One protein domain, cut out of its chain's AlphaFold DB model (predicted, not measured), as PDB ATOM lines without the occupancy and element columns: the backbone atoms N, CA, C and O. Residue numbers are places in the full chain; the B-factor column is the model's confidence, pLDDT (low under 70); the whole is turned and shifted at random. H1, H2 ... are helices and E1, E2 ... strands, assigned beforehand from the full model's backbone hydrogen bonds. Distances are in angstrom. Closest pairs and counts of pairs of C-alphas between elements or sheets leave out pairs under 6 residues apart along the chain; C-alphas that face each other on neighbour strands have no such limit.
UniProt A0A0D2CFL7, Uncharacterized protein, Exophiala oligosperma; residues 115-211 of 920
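AT A GLANCE: This is residues 115 to 211 of the 920 residues of an uncharacterized protein of Exophiala oligosperma (UniProt A0A0D2CFL7). Two small lobes stand end to end along one axis, joined by the stretch of residues 164 to 167. The first lobe gathers the strand pair E1 and E4, the hairpin E2 and E3 and two short helices, H1 and H2; the second holds the three-strand sheet E6, E5, E9 and the hairpin E7 and E8. The printed part has 97 residues with two named helices and nine named strands, in the order E1, H1, E2, E3, H2, E4, E5, E6, E7, E8, E9; the three-strand sheet is mixed and the three strand pairs are antiparallel. The class is mixed, helices and strands, with under half of the residues in named elements. The whole is only just compact, close to loose, with a radius of gyration of the C-alphas of 14.6 A, and its spans of 46 by 23 by 20 A only just make a rod.

HOW THE PARTS SIT: E1, residues 115 to 118, is the antiparallel neighbour of E4, residues 159 to 163; N 117 and O 160 are 2.8 A apart, within hydrogen-bond range. The closest C-alphas of E1 and H1, residues 124 to 131, are those of Cys 118 and Thr 127, 5.0 A apart. E2, residues 137 to 139, and E3, residues 145 to 147, form an antiparallel hairpin, with N 138 and O 146 at 2.8 A. The closest C-alphas of E1 and E2 are those of Met 116 and Cys 139, at 5.8 A; those of E3 and E4 are Leu 145 and Cys 161, at 5.9 A. H2, residues 153 to 158, is close to H1 but not clearly touching it: the closest C-alphas, of Cys 130 and Cys 155, are 5.7 A apart. The two helices run opposite ways at a steep tilt of 44 degrees. In H1 and H2 every O i to N i+4 pair is within hydrogen-bond range. E5, residues 168 to 171, is apart from E4. It forms an antiparallel hairpin with E6, residues 174 to 177, with N 169 and O 176 at 2.8 A, and is parallel to E9, residues 208 to 210, with N 170 and O 208 at 2.8 A. E6 and E9 are the edge strands. E7, residues 185 to 187, and E8, residues 193 to 196, form an antiparallel hairpin, with N 186 and O 195 at 2.8 A. The closest C-alphas of E8 and E9 are those of Gly 195 and Leu 210, at 6.4 A.

IN THESE COORDINATES: E1 begins at C-alpha 115, (21.612, 3.642, -39.138). H1 measures 10.2 A from first to last C-alpha. E4, the longest strand by residues, measures 13.2 A and ends at C-alpha 163, (23.279, 1.860, -45.085). E9 ends at C-alpha 210, (20.983, -6.295, -61.378).

THE WHOLE: The two C-alphas farthest apart are those of Pro 134 and Val 173, at 46.3 A. The printed part has no cut. The link from E8 to E9 is long, with 11 residues. Mean pLDDT of the printed part is 91.1; residues 121 to 122 are under 70.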
ATOM      1  N   ALA A 115      22.567   3.079 -40.084       95.00
ATOM      2  CA  ALA A 115      21.612   3.642 -39.138       95.00
ATOM      3  C   ALA A 115      20.413   2.718 -38.953       95.00
ATOM      4  O   ALA A 115      19.915   2.115 -39.902       95.00
ATOM      5  N   MET A 116      19.906   2.641 -37.726       95.69
ATOM      6  CA  MET A 116      18.641   1.968 -37.463       95.69
ATOM      7  C   MET A 116      17.481   2.890 -37.841       95.69
ATOM      8  O   MET A 116      17.416   4.026 -37.379       95.69
ATOM      9  N   VAL A 117      16.546   2.381 -38.636       95.19
ATOM     10  CA  VAL A 117      15.319   3.074 -39.036       95.19
ATOM     11  C   VAL A 117      14.135   2.161 -38.746       95.19
ATOM     12  O   VAL A 117      14.135   1.004 -39.163       95.19
ATOM     13  N   CYS A 118      13.134   2.664 -38.024       96.12
ATOM     14  CA  CYS A 118      11.937   1.904 -37.671       96.12
ATOM     15  C   CYS A 118      10.682   2.459 -38.360       96.12
ATOM     16  O   CYS A 118      10.411   3.660 -38.285       96.12
ATOM     17  N   GLY A 119       9.898   1.573 -38.982       89.19
ATOM     18  CA  GLY A 119       8.645   1.884 -39.678       89.19
ATOM     19  C   GLY A 119       8.800   2.045 -41.190       89.19
ATOM     20  O   GLY A 119       9.914   2.066 -41.714       89.19
ATOM     21  N   SER A 120       7.665   2.168 -41.883       73.88
ATOM     22  CA  SER A 120       7.610   2.466 -43.321       73.88
ATOM     23  C   SER A 120       8.207   3.840 -43.640       73.88
ATOM     24  O   SER A 120       8.906   3.965 -44.635       73.88
ATOM     25  N   ASP A 121       8.055   4.812 -42.731       56.75
ATOM     26  CA  ASP A 121       8.411   6.217 -42.975       56.75
ATOM     27  C   ASP A 121       9.214   6.838 -41.823       56.75
ATOM     28  O   ASP A 121       8.912   7.922 -41.329       56.75
ATOM     29  N   SER A 122      10.270   6.153 -41.366       61.59
ATOM     30  CA  SER A 122      11.263   6.715 -40.433       61.59
ATOM     31  C   SER A 122      10.654   7.418 -39.209       61.59
ATOM     32  O   SER A 122      11.030   8.541 -38.866       61.59
ATOM     33  N   HIS A 123       9.706   6.770 -38.522       85.12
ATOM     34  CA  HIS A 123       9.093   7.343 -37.325       85.12
ATOM     35  C   HIS A 123      10.169   7.541 -36.252       85.12
ATOM     36  O   HIS A 123      10.508   6.621 -35.506       85.12
ATOM     37  N   LYS A 124      10.691   8.773 -36.153       89.94
ATOM     38  CA  LYS A 124      11.761   9.163 -35.222       89.94
ATOM     39  C   LYS A 124      11.440   8.734 -33.791       89.94
ATOM     40  O   LYS A 124      12.329   8.306 -33.063       89.94
ATOM     41  N   PHE A 125      10.161   8.777 -33.410       93.50
ATOM     42  CA  PHE A 125       9.686   8.290 -32.116       93.50
ATOM     43  C   PHE A 125       9.928   6.786 -31.916       93.50
ATOM     44  O   PHE A 125      10.495   6.393 -30.897       93.50
ATOM     45  N   THR A 126       9.546   5.946 -32.882       95.06
ATOM     46  CA  THR A 126       9.740   4.490 -32.815       95.06
ATOM     47  C   THR A 126      11.223   4.145 -32.827       95.06
ATOM     48  O   THR A 126      11.672   3.372 -31.984       95.06
ATOM     49  N   THR A 127      12.007   4.788 -33.700       96.19
ATOM     50  CA  THR A 127      13.466   4.624 -33.736       96.19
ATOM     51  C   THR A 127      14.104   4.979 -32.396       96.19
ATOM     52  O   THR A 127      14.852   4.173 -31.850       96.19
ATOM     53  N   ASN A 128      13.758   6.129 -31.809       96.25
ATOM     54  CA  ASN A 128      14.287   6.549 -30.510       96.25
ATOM     55  C   ASN A 128      13.837   5.629 -29.372       96.25
ATOM     56  O   ASN A 128      14.620   5.345 -28.471       96.25
ATOM     57  N   THR A 129      12.597   5.141 -29.416       97.00
ATOM     58  CA  THR A 129      12.074   4.201 -28.419       97.00
ATOM     59  C   THR A 129      12.838   2.881 -28.482       97.00
ATOM     60  O   THR A 129      13.289   2.387 -27.452       97.00
ATOM     61  N   CYS A 130      13.047   2.335 -29.682       98.06
ATOM     62  CA  CYS A 130      13.775   1.084 -29.877       98.06
ATOM     63  C   CYS A 130      15.281   1.226 -29.610       98.06
ATOM     64  O   CYS A 130      15.878   0.309 -29.046       98.06
ATOM     65  N   ALA A 131      15.892   2.368 -29.943       97.56
ATOM     66  CA  ALA A 131      17.291   2.673 -29.625       97.56
ATOM     67  C   ALA A 131      17.504   2.936 -28.127       97.56
ATOM     68  O   ALA A 131      18.562   2.637 -27.570       97.56
ATOM     69  N   GLY A 132      16.494   3.501 -27.466       95.69
ATOM     70  CA  GLY A 132      16.516   3.871 -26.061       95.69
ATOM     71  C   GLY A 132      16.385   2.689 -25.101       95.69
ATOM     72  O   GLY A 132      16.108   1.546 -25.465       95.69
ATOM     73  N   SER A 133      16.593   2.974 -23.815       95.38
ATOM     74  CA  SER A 133      16.268   2.038 -22.737       95.38
ATOM     75  C   SER A 133      14.743   1.859 -22.651       95.38
ATOM     76  O   SER A 133      14.033   2.858 -22.726       95.38
ATOM     77  N   PRO A 134      14.218   0.633 -22.467       96.88
ATOM     78  CA  PRO A 134      14.941  -0.584 -22.088       96.88
ATOM     79  C   PRO A 134      15.409  -1.464 -23.259       96.88
ATOM     80  O   PRO A 134      16.043  -2.484 -23.009       96.88
ATOM     81  N   PHE A 135      15.110  -1.120 -24.514       97.69
ATOM     82  CA  PHE A 135      15.267  -2.037 -25.650       97.69
ATOM     83  C   PHE A 135      16.685  -2.042 -26.248       97.69
ATOM     84  O   PHE A 135      17.225  -3.111 -26.538       97.69
ATOM     85  N   ARG A 136      17.329  -0.873 -26.356       97.44
ATOM     86  CA  ARG A 136      18.718  -0.691 -26.825       97.44
ATOM     87  C   ARG A 136      19.034  -1.449 -28.123       97.44
ATOM     88  O   ARG A 136      20.026  -2.183 -28.181       97.44
ATOM     89  N   TYR A 137      18.174  -1.319 -29.130       97.56
ATOM     90  CA  TYR A 137      18.432  -1.809 -30.484       97.56
ATOM     91  C   TYR A 137      19.430  -0.892 -31.200       97.56
ATOM     92  O   TYR A 137      19.447   0.316 -30.985       97.56
ATOM     93  N   TYR A 138      20.294  -1.476 -32.023       97.19
ATOM     94  CA  TYR A 138      21.344  -0.784 -32.762       97.19
ATOM     95  C   TYR A 138      21.746  -1.594 -33.998       97.19
ATOM     96  O   TYR A 138      21.470  -2.794 -34.091       97.19
ATOM     97  N   CYS A 139      22.419  -0.945 -34.944       97.44
ATOM     98  CA  CYS A 139      22.963  -1.602 -36.125       97.44
ATOM     99  C   CYS A 139      24.400  -2.053 -35.905       97.44
ATOM    100  O   CYS A 139      25.213  -1.344 -35.316       97.44
ATOM    101  N   THR A 140      24.712  -3.257 -36.373       94.94
ATOM    102  CA  THR A 140      26.090  -3.758 -36.432       94.94
ATOM    103  C   THR A 140      26.806  -3.221 -37.671       94.94
ATOM    104  O   THR A 140      26.169  -2.782 -38.625       94.94
ATOM    105  N   ALA A 141      28.137  -3.340 -37.707       88.31
ATOM    106  CA  ALA A 141      28.941  -2.995 -38.885       88.31
ATOM    107  C   ALA A 141      28.582  -3.783 -40.159       88.31
ATOM    108  O   ALA A 141      28.977  -3.390 -41.249       88.31
ATOM    109  N   LYS A 142      27.823  -4.879 -40.032       86.44
ATOM    110  CA  LYS A 142      27.328  -5.688 -41.154       86.44
ATOM    111  C   LYS A 142      25.894  -5.333 -41.571       86.44
ATOM    112  O   LYS A 142      25.282  -6.097 -42.304       86.44
ATOM    113  N   GLY A 143      25.312  -4.266 -41.025       87.56
ATOM    114  CA  GLY A 143      23.916  -3.914 -41.285       87.56
ATOM    115  C   GLY A 143      22.896  -4.873 -40.673       87.56
ATOM    116  O   GLY A 143      21.732  -4.852 -41.052       87.56
ATOM    117  N   SER A 144      23.289  -5.712 -39.712       93.44
ATOM    118  CA  SER A 144      22.329  -6.524 -38.958       93.44
ATOM    119  C   SER A 144      21.816  -5.744 -37.755       93.44
ATOM    120  O   SER A 144      22.620  -5.224 -36.972       93.44
ATOM    121  N   LEU A 145      20.497  -5.731 -37.567       95.69
ATOM    122  CA  LEU A 145      19.853  -5.207 -36.366       95.69
ATOM    123  C   LEU A 145      20.184  -6.113 -35.173       95.69
ATOM    124  O   LEU A 145      20.021  -7.329 -35.237       95.69
ATOM    125  N   THR A 146      20.688  -5.541 -34.087       97.19
ATOM    126  CA  THR A 146      21.023  -6.247 -32.839       97.19
ATOM    127  C   THR A 146      20.500  -5.443 -31.650       97.19
ATOM    128  O   THR A 146      20.124  -4.285 -31.793       97.19
ATOM    129  N   LYS A 147      20.439  -6.041 -30.457       97.06
ATOM    130  CA  LYS A 147      19.993  -5.377 -29.224       97.06
ATOM    131  C   LYS A 147      20.957  -5.631 -28.067       97.06
ATOM    132  O   LYS A 147      21.547  -6.706 -27.978       97.06
ATOM    133  N   LYS A 148      21.103  -4.647 -27.178       97.12
ATOM    134  CA  LYS A 148      21.780  -4.779 -25.870       97.12
ATOM    135  C   LYS A 148      20.788  -4.840 -24.697       97.12
ATOM    136  O   LYS A 148      21.212  -5.086 -23.574       97.12
ATOM    137  N   GLY A 149      19.500  -4.574 -24.934       96.38
ATOM    138  CA  GLY A 149      18.459  -4.483 -23.908       96.38
ATOM    139  C   GLY A 149      17.409  -5.595 -23.983       96.38
ATOM    140  O   GLY A 149      17.643  -6.674 -24.538       96.38
ATOM    141  N   THR A 150      16.235  -5.336 -23.405       97.31
ATOM    142  CA  THR A 150      15.115  -6.288 -23.367       97.31
ATOM    143  C   THR A 150      14.581  -6.546 -24.775       97.31
ATOM    144  O   THR A 150      14.462  -5.629 -25.587       97.31
ATOM    145  N   TYR A 151      14.243  -7.803 -25.082       96.88
ATOM    146  CA  TYR A 151      13.605  -8.125 -26.358       96.88
ATOM    147  C   TYR A 151      12.259  -7.418 -26.492       96.88
ATOM    148  O   TYR A 151      11.433  -7.498 -25.586       96.88
ATOM    149  N   ASN A 152      12.017  -6.811 -27.647       97.56
ATOM    150  CA  ASN A 152      10.705  -6.328 -28.030       97.56
ATOM    151  C   ASN A 152      10.416  -6.807 -29.456       97.56
ATOM    152  O   ASN A 152      11.150  -6.466 -30.384       97.56
ATOM    153  N   SER A 153       9.369  -7.618 -29.623       96.19
ATOM    154  CA  SER A 153       8.994  -8.157 -30.933       96.19
ATOM    155  C   SER A 153       8.667  -7.050 -31.934       96.19
ATOM    156  O   SER A 153       9.089  -7.145 -33.075       96.19
ATOM    157  N   HIS A 154       8.029  -5.960 -31.494       95.69
ATOM    158  CA  HIS A 154       7.718  -4.814 -32.346       95.69
ATOM    159  C   HIS A 154       8.986  -4.114 -32.850       95.69
ATOM    160  O   HIS A 154       9.100  -3.854 -34.039       95.69
ATOM    161  N   CYS A 155       9.985  -3.872 -31.994       97.50
ATOM    162  CA  CYS A 155      11.260  -3.296 -32.446       97.50
ATOM    163  C   CYS A 155      12.034  -4.239 -33.376       97.50
ATOM    164  O   CYS A 155      12.693  -3.779 -34.298       97.50
ATOM    165  N   ALA A 156      11.965  -5.553 -33.149       95.62
ATOM    166  CA  ALA A 156      12.612  -6.525 -34.030       95.62
ATOM    167  C   ALA A 156      11.938  -6.625 -35.410       95.62
ATOM    168  O   ALA A 156      12.622  -6.890 -36.389       95.62
ATOM    169  N   GLU A 157      10.621  -6.426 -35.472       94.44
ATOM    170  CA  GLU A 157       9.825  -6.509 -36.700       94.44
ATOM    171  C   GLU A 157       9.841  -5.201 -37.499       94.44
ATOM    172  O   GLU A 157       9.925  -5.212 -38.723       94.44
ATOM    173  N   VAL A 158       9.764  -4.061 -36.809       95.69
ATOM    174  CA  VAL A 158       9.534  -2.754 -37.438       95.69
ATOM    175  C   VAL A 158      10.834  -2.005 -37.721       95.69
ATOM    176  O   VAL A 158      10.853  -1.117 -38.574       95.69
ATOM    177  N   CYS A 159      11.925  -2.336 -37.028       96.69
ATOM    178  CA  CYS A 159      13.223  -1.718 -37.262       96.69
ATOM    179  C   CYS A 159      14.061  -2.509 -38.262       96.69
ATOM    180  O   CYS A 159      14.096  -3.735 -38.250       96.69
ATOM    181  N   ARG A 160      14.817  -1.783 -39.080       94.94
ATOM    182  CA  ARG A 160      15.844  -2.321 -39.971       94.94
ATOM    183  C   ARG A 160      17.069  -1.419 -39.963       94.94
ATOM    184  O   ARG A 160      16.994  -0.258 -39.566       94.94
ATOM    185  N   CYS A 161      18.200  -1.958 -40.390       95.75
ATOM    186  CA  CYS A 161      19.411  -1.178 -40.596       95.75
ATOM    187  C   CYS A 161      19.482  -0.713 -42.042       95.75
ATOM    188  O   CYS A 161      19.319  -1.514 -42.959       95.75
ATOM    189  N   VAL A 162      19.729   0.575 -42.233       91.38
ATOM    190  CA  VAL A 162      19.866   1.216 -43.537       91.38
ATOM    191  C   VAL A 162      21.300   1.698 -43.667       91.38
ATOM    192  O   VAL A 162      21.818   2.347 -42.757       91.38
ATOM    193  N   ASN A 163      21.949   1.355 -44.777       88.69
ATOM    194  CA  ASN A 163      23.279   1.860 -45.085       88.69
ATOM    195  C   ASN A 163      23.184   3.368 -45.392       88.69
ATOM    196  O   ASN A 163      22.448   3.764 -46.291       88.69
ATOM    197  N   LEU A 164      23.897   4.194 -44.631       87.31
ATOM    198  CA  LEU A 164      24.006   5.646 -44.773       87.31
ATOM    199  C   LEU A 164      24.920   6.063 -45.931       87.31
ATOM    200  O   LEU A 164      24.832   7.198 -46.393       87.31
ATOM    201  N   ALA A 165      25.776   5.159 -46.402       86.81
ATOM    202  CA  ALA A 165      26.596   5.315 -47.597       86.81
ATOM    203  C   ALA A 165      26.238   4.208 -48.610       86.81
ATOM    204  O   ALA A 165      27.061   3.325 -48.888       86.81
ATOM    205  N   PRO A 166      24.991   4.194 -49.131       82.56
ATOM    206  CA  PRO A 166      24.569   3.185 -50.091       82.56
ATOM    207  C   PRO A 166      25.447   3.269 -51.339       82.56
ATOM    208  O   PRO A 166      25.616   4.332 -51.940       82.56
ATOM    209  N   LYS A 167      26.026   2.135 -51.730       83.06
ATOM    210  CA  LYS A 167      26.741   2.035 -53.001       83.06
ATOM    211  C   LYS A 167      25.711   2.047 -54.140       83.06
ATOM    212  O   LYS A 167      24.611   1.527 -53.957       83.06
ATOM    213  N   PRO A 168      26.024   2.627 -55.307       88.62
ATOM    214  CA  PRO A 168      25.092   2.625 -56.429       88.62
ATOM    215  C   PRO A 168      24.840   1.190 -56.916       88.62
ATOM    216  O   PRO A 168      25.761   0.375 -56.935       88.62
ATOM    217  N   CYS A 169      23.614   0.895 -57.340       94.19
ATOM    218  CA  CYS A 169      23.254  -0.280 -58.129       94.19
ATOM    219  C   CYS A 169      23.081   0.113 -59.593       94.19
ATOM    220  O   CYS A 169      22.617   1.205 -59.901       94.19
ATOM    221  N   LEU A 170      23.390  -0.802 -60.503       93.75
ATOM    222  CA  LEU A 170      23.070  -0.688 -61.917       93.75
ATOM    223  C   LEU A 170      21.848  -1.562 -62.202       93.75
ATOM    224  O   LEU A 170      21.954  -2.787 -62.249       93.75
ATOM    225  N   HIS A 171      20.688  -0.927 -62.379       89.94
ATOM    226  CA  HIS A 171      19.477  -1.591 -62.855       89.94
ATOM    227  C   HIS A 171      19.342  -1.335 -64.360       89.94
ATOM    228  O   HIS A 171      18.938  -0.256 -64.805       89.94
ATOM    229  N   GLY A 172      19.782  -2.303 -65.168       86.94
ATOM    230  CA  GLY A 172      19.970  -2.100 -66.604       86.94
ATOM    231  C   GLY A 172      21.099  -1.102 -66.892       86.94
ATOM    232  O   GLY A 172      22.257  -1.370 -66.589       86.94
ATOM    233  N   VAL A 173      20.769   0.048 -67.490       82.50
ATOM    234  CA  VAL A 173      21.734   1.122 -67.829       82.50
ATOM    235  C   VAL A 173      21.678   2.319 -66.876       82.50
ATOM    236  O   VAL A 173      22.367   3.310 -67.099       82.50
ATOM    237  N   VAL A 174      20.846   2.258 -65.835       87.31
ATOM    238  CA  VAL A 174      20.643   3.373 -64.904       87.31
ATOM    239  C   VAL A 174      21.317   3.051 -63.577       87.31
ATOM    240  O   VAL A 174      21.046   2.015 -62.968       87.31
ATOM    241  N   ALA A 175      22.193   3.955 -63.134       90.00
ATOM    242  CA  ALA A 175      22.713   3.939 -61.776       90.00
ATOM    243  C   ALA A 175      21.628   4.462 -60.827       90.00
ATOM    244  O   ALA A 175      21.208   5.613 -60.935       90.00
ATOM    245  N   VAL A 176      21.170   3.611 -59.918       90.00
ATOM    246  CA  VAL A 176      20.192   3.942 -58.880       90.00
ATOM    247  C   VAL A 176      20.828   3.757 -57.511       90.00
ATOM    248  O   VAL A 176      21.621   2.840 -57.300       90.00
ATOM    249  N   THR A 177      20.495   4.624 -56.560       89.31
ATOM    250  CA  THR A 177      20.858   4.391 -55.161       89.31
ATOM    251  C   THR A 177      20.064   3.197 -54.657       89.31
ATOM    252  O   THR A 177      18.841   3.180 -54.789       89.31
ATOM    253  N   CYS A 178      20.749   2.209 -54.093       91.94
ATOM    254  CA  CYS A 178      20.106   1.005 -53.596       91.94
ATOM    255  C   CYS A 178      20.587   0.631 -52.197       91.94
ATOM    256  O   CYS A 178      21.699   0.960 -51.782       91.94
ATOM    257  N   TYR A 179      19.743  -0.092 -51.477       88.12
ATOM    258  CA  TYR A 179      20.007  -0.580 -50.135       88.12
ATOM    259  C   TYR A 179      19.913  -2.096 -50.124       88.12
ATOM    260  O   TYR A 179      18.961  -2.663 -50.644       88.12
ATOM    261  N   ILE A 180      20.883  -2.752 -49.498       87.06
ATOM    262  CA  ILE A 180      20.846  -4.197 -49.288       87.06
ATOM    263  C   ILE A 180      20.281  -4.432 -47.895       87.06
ATOM    264  O   ILE A 180      20.875  -3.994 -46.904       87.06
ATOM    265  N   SER A 181      19.134  -5.088 -47.804       82.75
ATOM    266  CA  SER A 181      18.582  -5.526 -46.525       82.75
ATOM    267  C   SER A 181      19.275  -6.795 -46.028       82.75
ATOM    268  O   SER A 181      19.975  -7.498 -46.754       82.75
ATOM    269  N   ALA A 182      19.088  -7.095 -44.743       77.50
ATOM    270  CA  ALA A 182      19.754  -8.216 -44.078       77.50
ATOM    271  C   ALA A 182      19.384  -9.601 -44.649       77.50
ATOM    272  O   ALA A 182      20.132 -10.555 -44.450       77.50
ATOM    273  N   ASP A 183      18.244  -9.716 -45.333       82.62
ATOM    274  CA  ASP A 183      17.796 -10.932 -46.020       82.62
ATOM    275  C   ASP A 183      18.406 -11.102 -47.421       82.62
ATOM    276  O   ASP A 183      18.170 -12.119 -48.062       82.62
ATOM    277  N   GLY A 184      19.216 -10.140 -47.875       86.31
ATOM    278  CA  GLY A 184      19.836 -10.159 -49.191       86.31
ATOM    279  C   GLY A 184      18.987  -9.527 -50.290       86.31
ATOM    280  O   GLY A 184      19.432  -9.540 -51.435       86.31
ATOM    281  N   THR A 185      17.825  -8.933 -49.993       90.81
ATOM    282  CA  THR A 185      17.075  -8.184 -51.012       90.81
ATOM    283  C   THR A 185      17.701  -6.809 -51.277       90.81
ATOM    284  O   THR A 185      18.255  -6.154 -50.392       90.81
ATOM    285  N   ILE A 186      17.675  -6.388 -52.540       92.56
ATOM    286  CA  ILE A 186      18.184  -5.098 -53.006       92.56
ATOM    287  C   ILE A 186      16.974  -4.194 -53.220       92.56
ATOM    288  O   ILE A 186      16.112  -4.487 -54.048       92.56
ATOM    289  N   LEU A 187      16.908  -3.108 -52.458       91.19
ATOM    290  CA  LEU A 187      15.838  -2.116 -52.474       91.19
ATOM    291  C   LEU A 187      16.309  -0.838 -53.177       91.19
ATOM    292  O   LEU A 187      17.483  -0.493 -53.074       91.19
ATOM    293  N   ASP A 188      15.427  -0.116 -53.857       91.81
ATOM    294  CA  ASP A 188      15.730   1.201 -54.428       91.81
ATOM    295  C   ASP A 188      15.642   2.338 -53.387       91.81
ATOM    296  O   ASP A 188      15.444   2.119 -52.187       91.81
ATOM    297  N   SER A 189      15.766   3.587 -53.850       85.88
ATOM    298  CA  SER A 189      15.598   4.789 -53.025       85.88
ATOM    299  C   SER A 189      14.222   4.912 -52.361       85.88
ATOM    300  O   SER A 189      14.115   5.574 -51.331       85.88
ATOM    301  N   ASN A 190      13.195   4.278 -52.930       83.56
ATOM    302  CA  ASN A 190      11.826   4.245 -52.416       83.56
ATOM    303  C   ASN A 190      11.572   3.033 -51.509       83.56
ATOM    304  O   ASN A 190      10.452   2.849 -51.037       83.56
ATOM    305  N   LEU A 191      12.608   2.234 -51.229       82.44
ATOM    306  CA  LEU A 191      12.545   1.004 -50.444       82.44
ATOM    307  C   LEU A 191      11.734  -0.114 -51.131       82.44
ATOM    308  O   LEU A 191      11.316  -1.054 -50.453       82.44
ATOM    309  N   GLU A 192      11.548  -0.038 -52.453       86.75
ATOM    310  CA  GLU A 192      10.946  -1.090 -53.276       86.75
ATOM    311  C   GLU A 192      12.005  -2.101 -53.722       86.75
ATOM    312  O   GLU A 192      13.124  -1.738 -54.078       86.75
ATOM    313  N   THR A 193      11.670  -3.391 -53.716       92.50
ATOM    314  CA  THR A 193      12.599  -4.450 -54.128       92.50
ATOM    315  C   THR A 193      12.866  -4.401 -55.632       92.50
ATOM    316  O   THR A 193      11.968  -4.628 -56.436       92.50
ATOM    317  N   ILE A 194      14.126  -4.168 -56.007       94.56
ATOM    318  CA  ILE A 194      14.609  -4.140 -57.398       94.56
ATOM    319  C   ILE A 194      15.448  -5.367 -57.775       94.56
ATOM    320  O   ILE A 194      15.774  -5.557 -58.947       94.56
ATOM    321  N   GLY A 195      15.789  -6.212 -56.800       94.88
ATOM    322  CA  GLY A 195      16.395  -7.520 -57.030       94.88
ATOM    323  C   GLY A 195      16.884  -8.177 -55.747       94.88
ATOM    324  O   GLY A 195      16.488  -7.792 -54.648       94.88
ATOM    325  N   ASP A 196      17.748  -9.174 -55.892       94.56
ATOM    326  CA  ASP A 196      18.297  -9.958 -54.788       94.56
ATOM    327  C   ASP A 196      19.812 -10.112 -54.983       94.56
ATOM    328  O   ASP A 196      20.296 -10.293 -56.099       94.56
ATOM    329  N   THR A 197      20.581 -10.031 -53.900       93.19
ATOM    330  CA  THR A 197      22.040 -10.228 -53.902       93.19
ATOM    331  C   THR A 197      22.454 -11.615 -54.390       93.19
ATOM    332  O   THR A 197      23.584 -11.788 -54.834       93.19
ATOM    333  N   SER A 198      21.552 -12.601 -54.359       94.81
ATOM    334  CA  SER A 198      21.781 -13.934 -54.926       94.81
ATOM    335  C   SER A 198      21.779 -13.966 -56.459       94.81
ATOM    336  O   SER A 198      22.395 -14.862 -57.039       94.81
ATOM    337  N   THR A 199      21.118 -13.010 -57.119       94.50
ATOM    338  CA  THR A 199      21.045 -12.904 -58.589       94.50
ATOM    339  C   THR A 199      21.828 -11.717 -59.143       94.50
ATOM    340  O   THR A 199      22.132 -11.678 -60.335       94.50
ATOM    341  N   ALA A 200      22.175 -10.758 -58.291       94.00
ATOM    342  CA  ALA A 200      22.971  -9.600 -58.649       94.00
ATOM    343  C   ALA A 200      24.478  -9.896 -58.587       94.00
ATOM    344  O   ALA A 200      24.953 -10.680 -57.767       94.00
ATOM    345  N   ILE A 201      25.253  -9.234 -59.446       94.62
ATOM    346  CA  ILE A 201      26.716  -9.356 -59.477       94.62
ATOM    347  C   ILE A 201      27.320  -8.152 -58.755       94.62
ATOM    348  O   ILE A 201      27.146  -7.018 -59.202       94.62
ATOM    349  N   GLU A 202      28.058  -8.378 -57.669       93.81
ATOM    350  CA  GLU A 202      28.852  -7.323 -57.033       93.81
ATOM    351  C   GLU A 202      30.126  -7.062 -57.853       93.81
ATOM    352  O   GLU A 202      30.977  -7.934 -58.035       93.81
ATOM    353  N   LEU A 203      30.254  -5.845 -58.379       91.19
ATOM    354  CA  LEU A 203      31.449  -5.369 -59.066       91.19
ATOM    355  C   LEU A 203      32.549  -5.026 -58.048       91.19
ATOM    356  O   LEU A 203      32.287  -4.792 -56.872       91.19
ATOM    357  N   SER A 204      33.805  -4.923 -58.490       86.06
ATOM    358  CA  SER A 204      34.954  -4.671 -57.597       86.06
ATOM    359  C   SER A 204      34.911  -3.325 -56.858       86.06
ATOM    360  O   SER A 204      35.570  -3.162 -55.836       86.06
ATOM    361  N   ASN A 205      34.142  -2.355 -57.356       82.81
ATOM    362  CA  ASN A 205      33.871  -1.080 -56.681       82.81
ATOM    363  C   ASN A 205      32.723  -1.182 -55.646       82.81
ATOM    364  O   ASN A 205      32.388  -0.198 -54.988       82.81
ATOM    365  N   GLY A 206      32.120  -2.365 -55.493       82.50
ATOM    366  CA  GLY A 206      30.968  -2.651 -54.643       82.50
ATOM    367  C   GLY A 206      29.617  -2.208 -55.214       82.50
ATOM    368  O   GLY A 206      28.636  -2.175 -54.475       82.50
ATOM    369  N   THR A 207      29.556  -1.827 -56.492       90.50
ATOM    370  CA  THR A 207      28.298  -1.597 -57.213       90.50
ATOM    371  C   THR A 207      27.646  -2.934 -57.533       90.50
ATOM    372  O   THR A 207      28.313  -3.839 -58.026       90.50
ATOM    373  N   TRP A 208      26.339  -3.051 -57.319       93.75
ATOM    374  CA  TRP A 208      25.593  -4.259 -57.677       93.75
ATOM    375  C   TRP A 208      24.971  -4.121 -59.062       93.75
ATOM    376  O   TRP A 208      24.238  -3.170 -59.323       93.75
ATOM    377  N   LEU A 209      25.258  -5.065 -59.952       95.56
ATOM    378  CA  LEU A 209      24.649  -5.167 -61.273       95.56
ATOM    379  C   LEU A 209      23.443  -6.111 -61.196       95.56
ATOM    380  O   LEU A 209      23.602  -7.303 -60.937       95.56
ATOM    381  N   LEU A 210      22.248  -5.565 -61.411       94.81
ATOM    382  CA  LEU A 210      20.983  -6.295 -61.378       94.81
ATOM    383  C   LEU A 210      20.679  -6.824 -62.784       94.81
ATOM    384  O   LEU A 210      20.438  -6.034 -63.703       94.81
ATOM    385  N   ASP A 211      20.694  -8.146 -62.963       84.88
ATOM    386  CA  ASP A 211      20.304  -8.758 -64.234       84.88
ATOM    387  C   ASP A 211      18.790  -8.598 -64.434       84.88
ATOM    388  O   ASP A 211      17.982  -8.994 -63.595       84.88
TER     389      ASP A 211